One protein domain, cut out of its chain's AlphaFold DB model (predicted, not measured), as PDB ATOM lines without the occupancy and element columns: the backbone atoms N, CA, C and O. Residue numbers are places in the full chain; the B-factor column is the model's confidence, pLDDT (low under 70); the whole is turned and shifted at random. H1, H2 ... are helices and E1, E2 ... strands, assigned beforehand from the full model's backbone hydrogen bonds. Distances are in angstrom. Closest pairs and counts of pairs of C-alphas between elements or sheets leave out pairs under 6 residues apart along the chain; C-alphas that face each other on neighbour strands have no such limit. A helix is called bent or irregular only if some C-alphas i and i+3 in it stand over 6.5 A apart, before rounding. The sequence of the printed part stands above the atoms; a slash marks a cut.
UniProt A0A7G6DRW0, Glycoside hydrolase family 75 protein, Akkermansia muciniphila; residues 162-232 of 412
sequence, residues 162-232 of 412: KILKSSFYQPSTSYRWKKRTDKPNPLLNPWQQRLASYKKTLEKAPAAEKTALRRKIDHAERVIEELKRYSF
ATOM      1  N   LYS A 162     127.240 119.455 111.850       85.62
ATOM      2  CA  LYS A 162     127.542 119.144 110.442       85.62
ATOM      3  C   LYS A 162     128.885 119.731 109.984       85.62
ATOM      4  O   LYS A 162     129.560 119.124 109.162       85.62
ATOM      5  N   ILE A 163     129.272 120.889 110.525       86.44
ATOM      6  CA  ILE A 163     130.540 121.564 110.234       86.44
ATOM      7  C   ILE A 163     131.667 120.900 111.030       86.44
ATOM      8  O   ILE A 163     132.668 120.493 110.442       86.44
ATOM      9  N   LEU A 164     131.472 120.690 112.338       85.44
ATOM     10  CA  LEU A 164     132.467 120.058 113.219       85.44
ATOM     11  C   LEU A 164     132.910 118.672 112.703       85.44
ATOM     12  O   LEU A 164     134.089 118.309 112.768       85.44
ATOM     13  N   LYS A 165     131.960 117.911 112.146       83.62
ATOM     14  CA  LYS A 165     132.159 116.551 111.622       83.62
ATOM     15  C   LYS A 165     132.568 116.505 110.141       83.62
ATOM     16  O   LYS A 165     132.878 115.428 109.634       83.62
ATOM     17  N   SER A 166     132.597 117.637 109.432       84.88
ATOM     18  CA  SER A 166     132.918 117.669 108.000       84.88
ATOM     19  C   SER A 166     134.412 117.475 107.739       84.88
ATOM     20  O   SER A 166     135.255 118.150 108.329       84.88
ATOM     21  N   SER A 167     134.744 116.592 106.795       79.25
ATOM     22  CA  SER A 167     136.121 116.406 106.308       79.25
ATOM     23  C   SER A 167     136.542 117.440 105.256       79.25
ATOM     24  O   SER A 167     137.726 117.534 104.951       79.25
ATOM     25  N   PHE A 168     135.587 118.190 104.698       83.50
ATOM     26  CA  PHE A 168     135.822 119.145 103.610       83.50
ATOM     27  C   PHE A 168     135.802 120.601 104.074       83.50
ATOM     28  O   PHE A 168     136.299 121.455 103.355       83.50
ATOM     29  N   TYR A 169     135.264 120.866 105.268       89.81
ATOM     30  CA  TYR A 169     135.196 122.212 105.820       89.81
ATOM     31  C   TYR A 169     136.584 122.711 106.222       89.81
ATOM     32  O   TYR A 169     137.265 122.089 107.050       89.81
ATOM     33  N   GLN A 170     136.976 123.846 105.664       92.44
ATOM     34  CA  GLN A 170     138.203 124.549 106.002       92.44
ATOM     35  C   GLN A 170     137.899 125.635 107.040       92.44
ATOM     36  O   GLN A 170     136.971 126.422 106.880       92.44
ATOM     37  N   PRO A 171     138.641 125.688 108.155       94.25
ATOM     38  CA  PRO A 171     138.334 126.630 109.225       94.25
ATOM     39  C   PRO A 171     138.838 128.051 108.932       94.25
ATOM     40  O   PRO A 171     138.412 128.985 109.605       94.25
ATOM     41  N   SER A 172     139.730 128.214 107.956       95.31
ATOM     42  CA  SER A 172     140.422 129.467 107.667       95.31
ATOM     43  C   SER A 172     140.033 129.985 106.286       95.31
ATOM     44  O   SER A 172     140.102 129.228 105.322       95.31
ATOM     45  N   THR A 173     139.711 131.273 106.190       97.44
ATOM     46  CA  THR A 173     139.747 132.032 104.930       97.44
ATOM     47  C   THR A 173     141.099 132.724 104.777       97.44
ATOM     48  O   THR A 173     141.862 132.854 105.740       97.44
ATOM     49  N   SER A 174     141.416 133.207 103.579       97.25
ATOM     50  CA  SER A 174     142.662 133.947 103.366       97.25
ATOM     51  C   SER A 174     142.656 135.344 104.004       97.25
ATOM     52  O   SER A 174     143.675 135.757 104.563       97.25
ATOM     53  N   TYR A 175     141.525 136.063 103.978       98.25
ATOM     54  CA  TYR A 175     141.342 137.269 104.791       98.25
ATOM     55  C   TYR A 175     141.198 136.876 106.263       98.25
ATOM     56  O   TYR A 175     140.377 136.021 106.608       98.25
ATOM     57  N   ARG A 176     142.019 137.484 107.120       97.69
ATOM     58  CA  ARG A 176     142.112 137.159 108.546       97.69
ATOM     59  C   ARG A 176     142.665 138.327 109.346       97.69
ATOM     60  O   ARG A 176     143.429 139.134 108.820       97.69
ATOM     61  N   TRP A 177     142.358 138.356 110.633       98.19
ATOM     62  CA  TRP A 177     142.855 139.357 111.576       98.19
ATOM     63  C   TRP A 177     143.241 138.706 112.899       98.19
ATOM     64  O   TRP A 177     142.851 137.574 113.184       98.19
ATOM     65  N   LYS A 178     144.065 139.389 113.703       97.75
ATOM     66  CA  LYS A 178     144.440 138.886 115.032       97.75
ATOM     67  C   LYS A 178     143.202 138.778 115.912       97.75
ATOM     68  O   LYS A 178     142.343 139.659 115.879       97.75
ATOM     69  N   LYS A 179     143.152 137.725 116.724       96.44
ATOM     70  CA  LYS A 179     142.085 137.564 117.712       96.44
ATOM     71  C   LYS A 179     142.030 138.748 118.662       96.44
ATOM     72  O   LYS A 179     143.063 139.308 119.031       96.44
ATOM     73  N   ARG A 180     140.811 139.098 119.057       95.19
ATOM     74  CA  ARG A 180     140.524 140.182 120.002       95.19
ATOM     75  C   ARG A 180     140.222 139.667 121.407       95.19
ATOM     76  O   ARG A 180     140.221 140.458 122.343       95.19
ATOM     77  N   THR A 181     139.964 138.367 121.558       93.81
ATOM     78  CA  THR A 181     139.661 137.730 122.843       93.81
ATOM     79  C   THR A 181     140.410 136.407 123.023       93.81
ATOM     80  O   THR A 181     140.903 135.812 122.060       93.81
ATOM     81  N   ASP A 182     140.418 135.899 124.257       93.19
ATOM     82  CA  ASP A 182     140.971 134.581 124.601       93.19
ATOM     83  C   ASP A 182     140.007 133.417 124.309       93.19
ATOM     84  O   ASP A 182     140.339 132.251 124.542       93.19
ATOM     85  N   LYS A 183     138.800 133.695 123.790       94.00
ATOM     86  CA  LYS A 183     137.814 132.648 123.486       94.00
ATOM     87  C   LYS A 183     138.385 131.696 122.436       94.00
ATOM     88  O   LYS A 183     138.797 132.154 121.369       94.00
ATOM     89  N   PRO A 184     138.419 130.373 122.665       95.06
ATOM     90  CA  PRO A 184     138.948 129.443 121.676       95.06
ATOM     91  C   PRO A 184     138.075 129.437 120.417       95.06
ATOM     92  O   PRO A 184     136.859 129.588 120.480       95.06
ATOM     93  N   ASN A 185     138.699 129.233 119.255       96.69
ATOM     94  CA  ASN A 185     137.942 129.004 118.027       96.69
ATOM     95  C   ASN A 185     137.159 127.676 118.150       96.69
ATOM     96  O   ASN A 185     137.760 126.680 118.569       96.69
ATOM     97  N   PRO A 186     135.867 127.613 117.769       94.88
ATOM     98  CA  PRO A 186     135.047 126.403 117.910       94.88
ATOM     99  C   PRO A 186     135.607 125.179 117.167       94.88
ATOM    100  O   PRO A 186     135.314 124.040 117.531       94.88
ATOM    101  N   LEU A 187     136.442 125.385 116.145       95.69
ATOM    102  CA  LEU A 187     137.077 124.313 115.380       95.69
ATOM    103  C   LEU A 187     138.427 123.865 115.954       95.69
ATOM    104  O   LEU A 187     138.955 122.844 115.518       95.69
ATOM    105  N   LEU A 188     138.970 124.541 116.971       95.94
ATOM    106  CA  LEU A 188     140.282 124.215 117.536       95.94
ATOM    107  C   LEU A 188     140.348 122.778 118.081       95.94
ATOM    108  O   LEU A 188     141.222 122.008 117.680       95.94
ATOM    109  N   ASN A 189     139.407 122.397 118.950       94.88
ATOM    110  CA  ASN A 189     139.394 121.066 119.566       94.88
ATOM    111  C   ASN A 189     139.180 119.932 118.532       94.88
ATOM    112  O   ASN A 189     139.988 119.001 118.505       94.88
ATOM    113  N   PRO A 190     138.202 120.007 117.602       94.06
ATOM    114  CA  PRO A 190     138.092 119.033 116.510       94.06
ATOM    115  C   PRO A 190     139.388 118.850 115.708       94.06
ATOM    116  O   PRO A 190     139.760 117.724 115.375       94.06
ATOM    117  N   TRP A 191     140.114 119.933 115.413       95.50
ATOM    118  CA  TRP A 191     141.385 119.844 114.691       95.50
ATOM    119  C   TRP A 191     142.513 119.235 115.535       95.50
ATOM    120  O   TRP A 191     143.289 118.436 115.008       95.50
ATOM    121  N   GLN A 192     142.568 119.513 116.840       96.94
ATOM    122  CA  GLN A 192     143.494 118.844 117.767       96.94
ATOM    123  C   GLN A 192     143.239 117.331 117.837       96.94
ATOM    124  O   GLN A 192     144.182 116.539 117.790       96.94
ATOM    125  N   GLN A 193     141.971 116.915 117.862       95.38
ATOM    126  CA  GLN A 193     141.592 115.500 117.813       95.38
ATOM    127  C   GLN A 193     141.998 114.844 116.484       95.38
ATOM    128  O   GLN A 193     142.554 113.743 116.485       95.38
ATOM    129  N   ARG A 194     141.800 115.529 115.346       94.44
ATOM    130  CA  ARG A 194     142.270 115.058 114.026       94.44
ATOM    131  C   ARG A 194     143.785 114.881 114.003       94.44
ATOM    132  O   ARG A 194     144.262 113.842 113.551       94.44
ATOM    133  N   LEU A 195     144.536 115.851 114.525       96.75
ATOM    134  CA  LEU A 195     145.993 115.774 114.619       96.75
ATOM    135  C   LEU A 195     146.440 114.561 115.446       96.75
ATOM    136  O   LEU A 195     147.290 113.794 114.990       96.75
ATOM    137  N   ALA A 196     145.845 114.355 116.624       97.44
ATOM    138  CA  ALA A 196     146.135 113.195 117.466       97.44
ATOM    139  C   ALA A 196     145.838 111.874 116.733       97.44
ATOM    140  O   ALA A 196     146.658 110.954 116.744       97.44
ATOM    141  N   SER A 197     144.711 111.803 116.015       95.88
ATOM    142  CA  SER A 197     144.353 110.646 115.190       95.88
ATOM    143  C   SER A 197     145.362 110.398 114.066       95.88
ATOM    144  O   SER A 197     145.751 109.252 113.830       95.88
ATOM    145  N   TYR A 198     145.819 111.442 113.368       96.25
ATOM    146  CA  TYR A 198     146.823 111.303 112.312       96.25
ATOM    147  C   TYR A 198     148.170 110.832 112.858       96.25
ATOM    148  O   TYR A 198     148.768 109.936 112.264       96.25
ATOM    149  N   LYS A 199     148.617 111.366 114.002       96.75
ATOM    150  CA  LYS A 199     149.852 110.928 114.674       96.75
ATOM    151  C   LYS A 199     149.778 109.452 115.071       96.75
ATOM    152  O   LYS A 199     150.652 108.682 114.689       96.75
ATOM    153  N   LYS A 200     148.672 109.029 115.692       96.69
ATOM    154  CA  LYS A 200     148.425 107.617 116.031       96.69
ATOM    155  C   LYS A 200     148.375 106.708 114.797       96.69
ATOM    156  O   LYS A 200     148.852 105.578 114.830       96.69
ATOM    157  N   THR A 201     147.799 107.188 113.694       95.50
ATOM    158  CA  THR A 201     147.753 106.430 112.430       95.50
ATOM    159  C   THR A 201     149.150 106.292 111.820       95.50
ATOM    160  O   THR A 201     149.499 105.224 111.327       95.50
ATOM    161  N   LEU A 202     149.977 107.341 111.893       95.88
ATOM    162  CA  LEU A 202     151.338 107.351 111.353       95.88
ATOM    163  C   LEU A 202     152.244 106.292 112.000       95.88
ATOM    164  O   LEU A 202     153.066 105.701 111.296       95.88
ATOM    165  N   GLU A 203     152.080 106.025 113.299       94.00
ATOM    166  CA  GLU A 203     152.836 104.993 114.030       94.00
ATOM    167  C   GLU A 203     152.672 103.600 113.408       94.00
ATOM    168  O   GLU A 203     153.631 102.834 113.336       94.00
ATOM    169  N   LYS A 204     151.466 103.295 112.914       94.31
ATOM    170  CA  LYS A 204     151.096 101.982 112.361       94.31
ATOM    171  C   LYS A 204     151.079 101.940 110.831       94.31
ATOM    172  O   LYS A 204     150.799 100.893 110.255       94.31
ATOM    173  N   ALA A 205     151.344 103.063 110.166       93.06
ATOM    174  CA  ALA A 205     151.186 103.178 108.721       93.06
ATOM    175  C   ALA A 205     152.307 102.460 107.941       93.06
ATOM    176  O   ALA A 205     153.484 102.569 108.314       93.06
ATOM    177  N   PRO A 206     151.991 101.801 106.811       93.94
ATOM    178  CA  PRO A 206     152.998 101.253 105.908       93.94
ATOM    179  C   PRO A 206     153.826 102.375 105.266       93.94
ATOM    180  O   PRO A 206     153.364 103.509 105.119       93.94
ATOM    181  N   ALA A 207     155.059 102.069 104.846       92.38
ATOM    182  CA  ALA A 207     156.005 103.065 104.325       92.38
ATOM    183  C   ALA A 207     155.429 103.923 103.179       92.38
ATOM    184  O   ALA A 207     155.669 105.130 103.143       92.38
ATOM    185  N   ALA A 208     154.612 103.324 102.306       91.25
ATOM    186  CA  ALA A 208     153.967 103.998 101.179       91.25
ATOM    187  C   ALA A 208     152.997 105.125 101.594       91.25
ATOM    188  O   ALA A 208     152.825 106.094 100.856       91.25
ATOM    189  N   GLU A 209     152.390 105.044 102.782       93.00
ATOM    190  CA  GLU A 209     151.380 106.005 103.252       93.00
ATOM    191  C   GLU A 209     151.954 107.085 104.176       93.00
ATOM    192  O   GLU A 209     151.363 108.160 104.330       93.00
ATOM    193  N   LYS A 210     153.138 106.846 104.762       93.62
ATOM    194  CA  LYS A 210     153.754 107.752 105.746       93.62
ATOM    195  C   LYS A 210     153.939 109.169 105.206       93.62
ATOM    196  O   LYS A 210     153.692 110.131 105.927       93.62
ATOM    197  N   THR A 211     154.329 109.321 103.940       94.88
ATOM    198  CA  THR A 211     154.523 110.644 103.323       94.88
ATOM    199  C   THR A 211     153.219 111.434 103.233       94.88
ATOM    200  O   THR A 211     153.197 112.626 103.534       94.88
ATOM    201  N   ALA A 212     152.114 110.784 102.858       94.00
ATOM    202  CA  ALA A 212     150.812 111.438 102.782       94.00
ATOM    203  C   ALA A 212     150.279 111.804 104.178       94.00
ATOM    204  O   ALA A 212     149.738 112.894 104.358       94.00
ATOM    205  N   LEU A 213     150.471 110.930 105.172       95.50
ATOM    206  CA  LEU A 213     150.082 111.196 106.560       95.50
ATOM    207  C   LEU A 213     150.882 112.340 107.188       95.50
ATOM    208  O   LEU A 213     150.282 113.200 107.825       95.50
ATOM    209  N   ARG A 214     152.199 112.412 106.957       96.25
ATOM    210  CA  ARG A 214     153.030 113.540 107.418       96.25
ATOM    211  C   ARG A 214     152.519 114.874 106.881       96.25
ATOM    212  O   ARG A 214     152.287 115.781 107.661       96.25
ATOM    213  N   ARG A 215     152.174 114.949 105.591       96.19
ATOM    214  CA  ARG A 215     151.565 116.162 105.009       96.19
ATOM    215  C   ARG A 215     150.247 116.557 105.684       96.19
ATOM    216  O   ARG A 215     149.980 117.744 105.844       96.19
ATOM    217  N   LYS A 216     149.413 115.582 106.075       95.00
ATOM    218  CA  LYS A 216     148.172 115.848 106.825       95.00
ATOM    219  C   LYS A 216     148.457 116.369 108.236       95.00
ATOM    220  O   LYS A 216     147.739 117.252 108.695       95.00
ATOM    221  N   ILE A 217     149.484 115.838 108.900       97.25
ATOM    222  CA  ILE A 217     149.949 116.293 110.218       97.25
ATOM    223  C   ILE A 217     150.454 117.733 110.123       97.25
ATOM    224  O   ILE A 217     149.909 118.587 110.815       97.25
ATOM    225  N   ASP A 218     151.378 118.020 109.204       97.56
ATOM    226  CA  ASP A 218     151.946 119.362 109.009       97.56
ATOM    227  C   ASP A 218     150.850 120.401 108.723       97.56
ATOM    228  O   ASP A 218     150.876 121.533 109.211       97.56
ATOM    229  N   HIS A 219     149.852 120.014 107.922       95.25
ATOM    230  CA  HIS A 219     148.706 120.863 107.636       95.25
ATOM    231  C   HIS A 219     147.844 121.108 108.881       95.25
ATOM    232  O   HIS A 219     147.522 122.258 109.173       95.25
ATOM    233  N   ALA A 220     147.494 120.056 109.628       96.31
ATOM    234  CA  ALA A 220     146.689 120.184 110.839       96.31
ATOM    235  C   ALA A 220     147.396 121.017 111.920       96.31
ATOM    236  O   ALA A 220     146.745 121.826 112.574       96.31
ATOM    237  N   GLU A 221     148.714 120.878 112.077       98.06
ATOM    238  CA  GLU A 221     149.511 121.698 112.998       98.06
ATOM    239  C   GLU A 221     149.470 123.178 112.615       98.06
ATOM    240  O   GLU A 221     149.204 124.023 113.470       98.06
ATOM    241  N   ARG A 222     149.634 123.498 111.324       97.25
ATOM    242  CA  ARG A 222     149.520 124.878 110.832       97.25
ATOM    243  C   ARG A 222     148.136 125.464 111.086       97.25
ATOM    244  O   ARG A 222     148.037 126.580 111.582       97.25
ATOM    245  N   VAL A 223     147.084 124.707 110.781       96.56
ATOM    246  CA  VAL A 223     145.698 125.127 111.020       96.56
ATOM    247  C   VAL A 223     145.465 125.397 112.507       96.56
ATOM    248  O   VAL A 223     144.927 126.438 112.860       96.56
ATOM    249  N   ILE A 224     145.913 124.507 113.396       97.81
ATOM    250  CA  ILE A 224     145.789 124.693 114.849       97.81
ATOM    251  C   ILE A 224     146.497 125.972 115.308       97.81
ATOM    252  O   ILE A 224     145.932 126.727 116.097       97.81
ATOM    253  N   GLU A 225     147.713 126.233 114.824       97.81
ATOM    254  CA  GLU A 225     148.443 127.459 115.162       97.81
ATOM    255  C   GLU A 225     147.742 128.718 114.654       97.81
ATOM    256  O   GLU A 225     147.699 129.728 115.360       97.81
ATOM    257  N   GLU A 226     147.141 128.663 113.468       97.38
ATOM    258  CA  GLU A 226     146.349 129.765 112.937       97.38
ATOM    259  C   GLU A 226     145.078 130.012 113.763       97.38
ATOM    260  O   GLU A 226     144.833 131.151 114.153       97.38
ATOM    261  N   LEU A 227     144.325 128.967 114.126       97.50
ATOM    262  CA  LEU A 227     143.086 129.085 114.915       97.50
ATOM    263  C   LEU A 227     143.300 129.624 116.336       97.50
ATOM    264  O   LEU A 227     142.373 130.158 116.953       97.50
ATOM    265  N   LYS A 228     144.517 129.481 116.873       97.19
ATOM    266  CA  LYS A 228     144.911 130.091 118.149       97.19
ATOM    267  C   LYS A 228     145.197 131.587 118.032       97.19
ATOM    268  O   LYS A 228     145.054 132.287 119.024       97.19
ATOM    269  N   ARG A 229     145.633 132.069 116.864       97.25
ATOM    270  CA  ARG A 229     146.173 133.431 116.681       97.25
ATOM    271  C   ARG A 229     145.243 134.367 115.922       97.25
ATOM    272  O   ARG A 229     145.296 135.577 116.143       97.25
ATOM    273  N   TYR A 230     144.428 133.819 115.027       98.00
ATOM    274  CA  TYR A 230     143.632 134.588 114.081       98.00
ATOM    275  C   TYR A 230     142.146 134.232 114.132       98.00
ATOM    276  O   TYR A 230     141.754 133.125 114.513       98.00
ATOM    277  N   SER A 231     141.352 135.203 113.701       97.94
ATOM    278  CA  SER A 231     139.942 135.086 113.352       97.94
ATOM    279  C   SER A 231     139.789 135.286 111.844       97.94
ATOM    280  O   SER A 231     140.615 135.949 111.206       97.94
ATOM    281  N   PHE A 232     138.756 134.671 111.276       98.19
ATOM    282  CA  PHE A 232     138.516 134.594 109.838       98.19
ATOM    283  C   PHE A 232     137.096 135.044 109.508       98.19
ATOM    284  O   PHE A 232     136.234 135.127 110.385       98.19
TER     285      PHE A 232
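Overview. This is residues 162 to 232 of the 412 residues of the protein "Glycoside hydrolase family 75 protein" of Akkermansia muciniphila (UniProt A0A7G6DRW0). The domain is a long helical hairpin, H1 and H2 lying side by side, with a tiny sheet of two short strands, E1 and E2, at the end where H2 finishes. The length of the hairpin makes the longest axis, and the first 14 printed residues, 162 to 175, have no named element and lead into E1. The printed part has 71 residues with two named strands and two named helices, in the order E1, H1, H2, E2; the sheet, in the order E1, E2, is antiparallel and the class is mostly helix. The whole is only just loose, close to compact, with a radius of gyration of the C-alphas of 13.5 A, and its outline is only just a rod, spanning 43 by 21 by 20 A.

Along the chain. E1 is residues 176 to 178, and its first C-alpha, of Arg 176, is at (142.112, 137.159, 108.546). E2 is residues 230 to 232, ending with C-alpha 232 at (138.516, 134.594, 109.838). H2, the longest helix, is residues 207 to 229 and measures 34.2 A from first to last C-alpha. It is irregular: C-alphas 208 and 211 are 7.0 A apart, against about 5 A in a regular helix. H1 is residues 188 to 204, 25.3 A long, and begins with C-alpha 188 at (140.282, 124.215, 117.536).

Arrangement. E1 and E2 are antiparallel neighbours, with 147 degrees between their directions. The C-alphas of Arg 176 and Phe 232 face each other at 4.6 A. Across the pair, N 177 and O 231 are within hydrogen-bond range at 3.0 A, and N 231 and O 177 at 2.9 A. The closest C-alphas of E1 and H2 are those of Lys 178 and Arg 229, 6.0 A apart. H2 and H1 form a helical hairpin: they touch, with the C-alphas of Leu 195 and Ala 220 the closest at 5.8 A. Their lines stand at a shallow tilt of 20 degrees, and they run opposite ways. H1 and E2 are apart. Of the O i to N i+4 pairs, 12 of 13 in H1 and 17 of 19 in H2 are within hydrogen-bond range.

Size, cuts and confidence. The two C-alphas farthest apart are those of Arg 180 and Pro 206, 43.2 A. The first and last printed C-alphas, of Lys 162 and Phe 232, are 19.0 A apart. The printed part has no cut. The links from H1 to H2 and from H2 to E2 are tight, the link from E1 to H1 is short, with 9 residues between them, and no link is long. The mean pLDDT of the printed part is 94.6, and no printed residue is under 70.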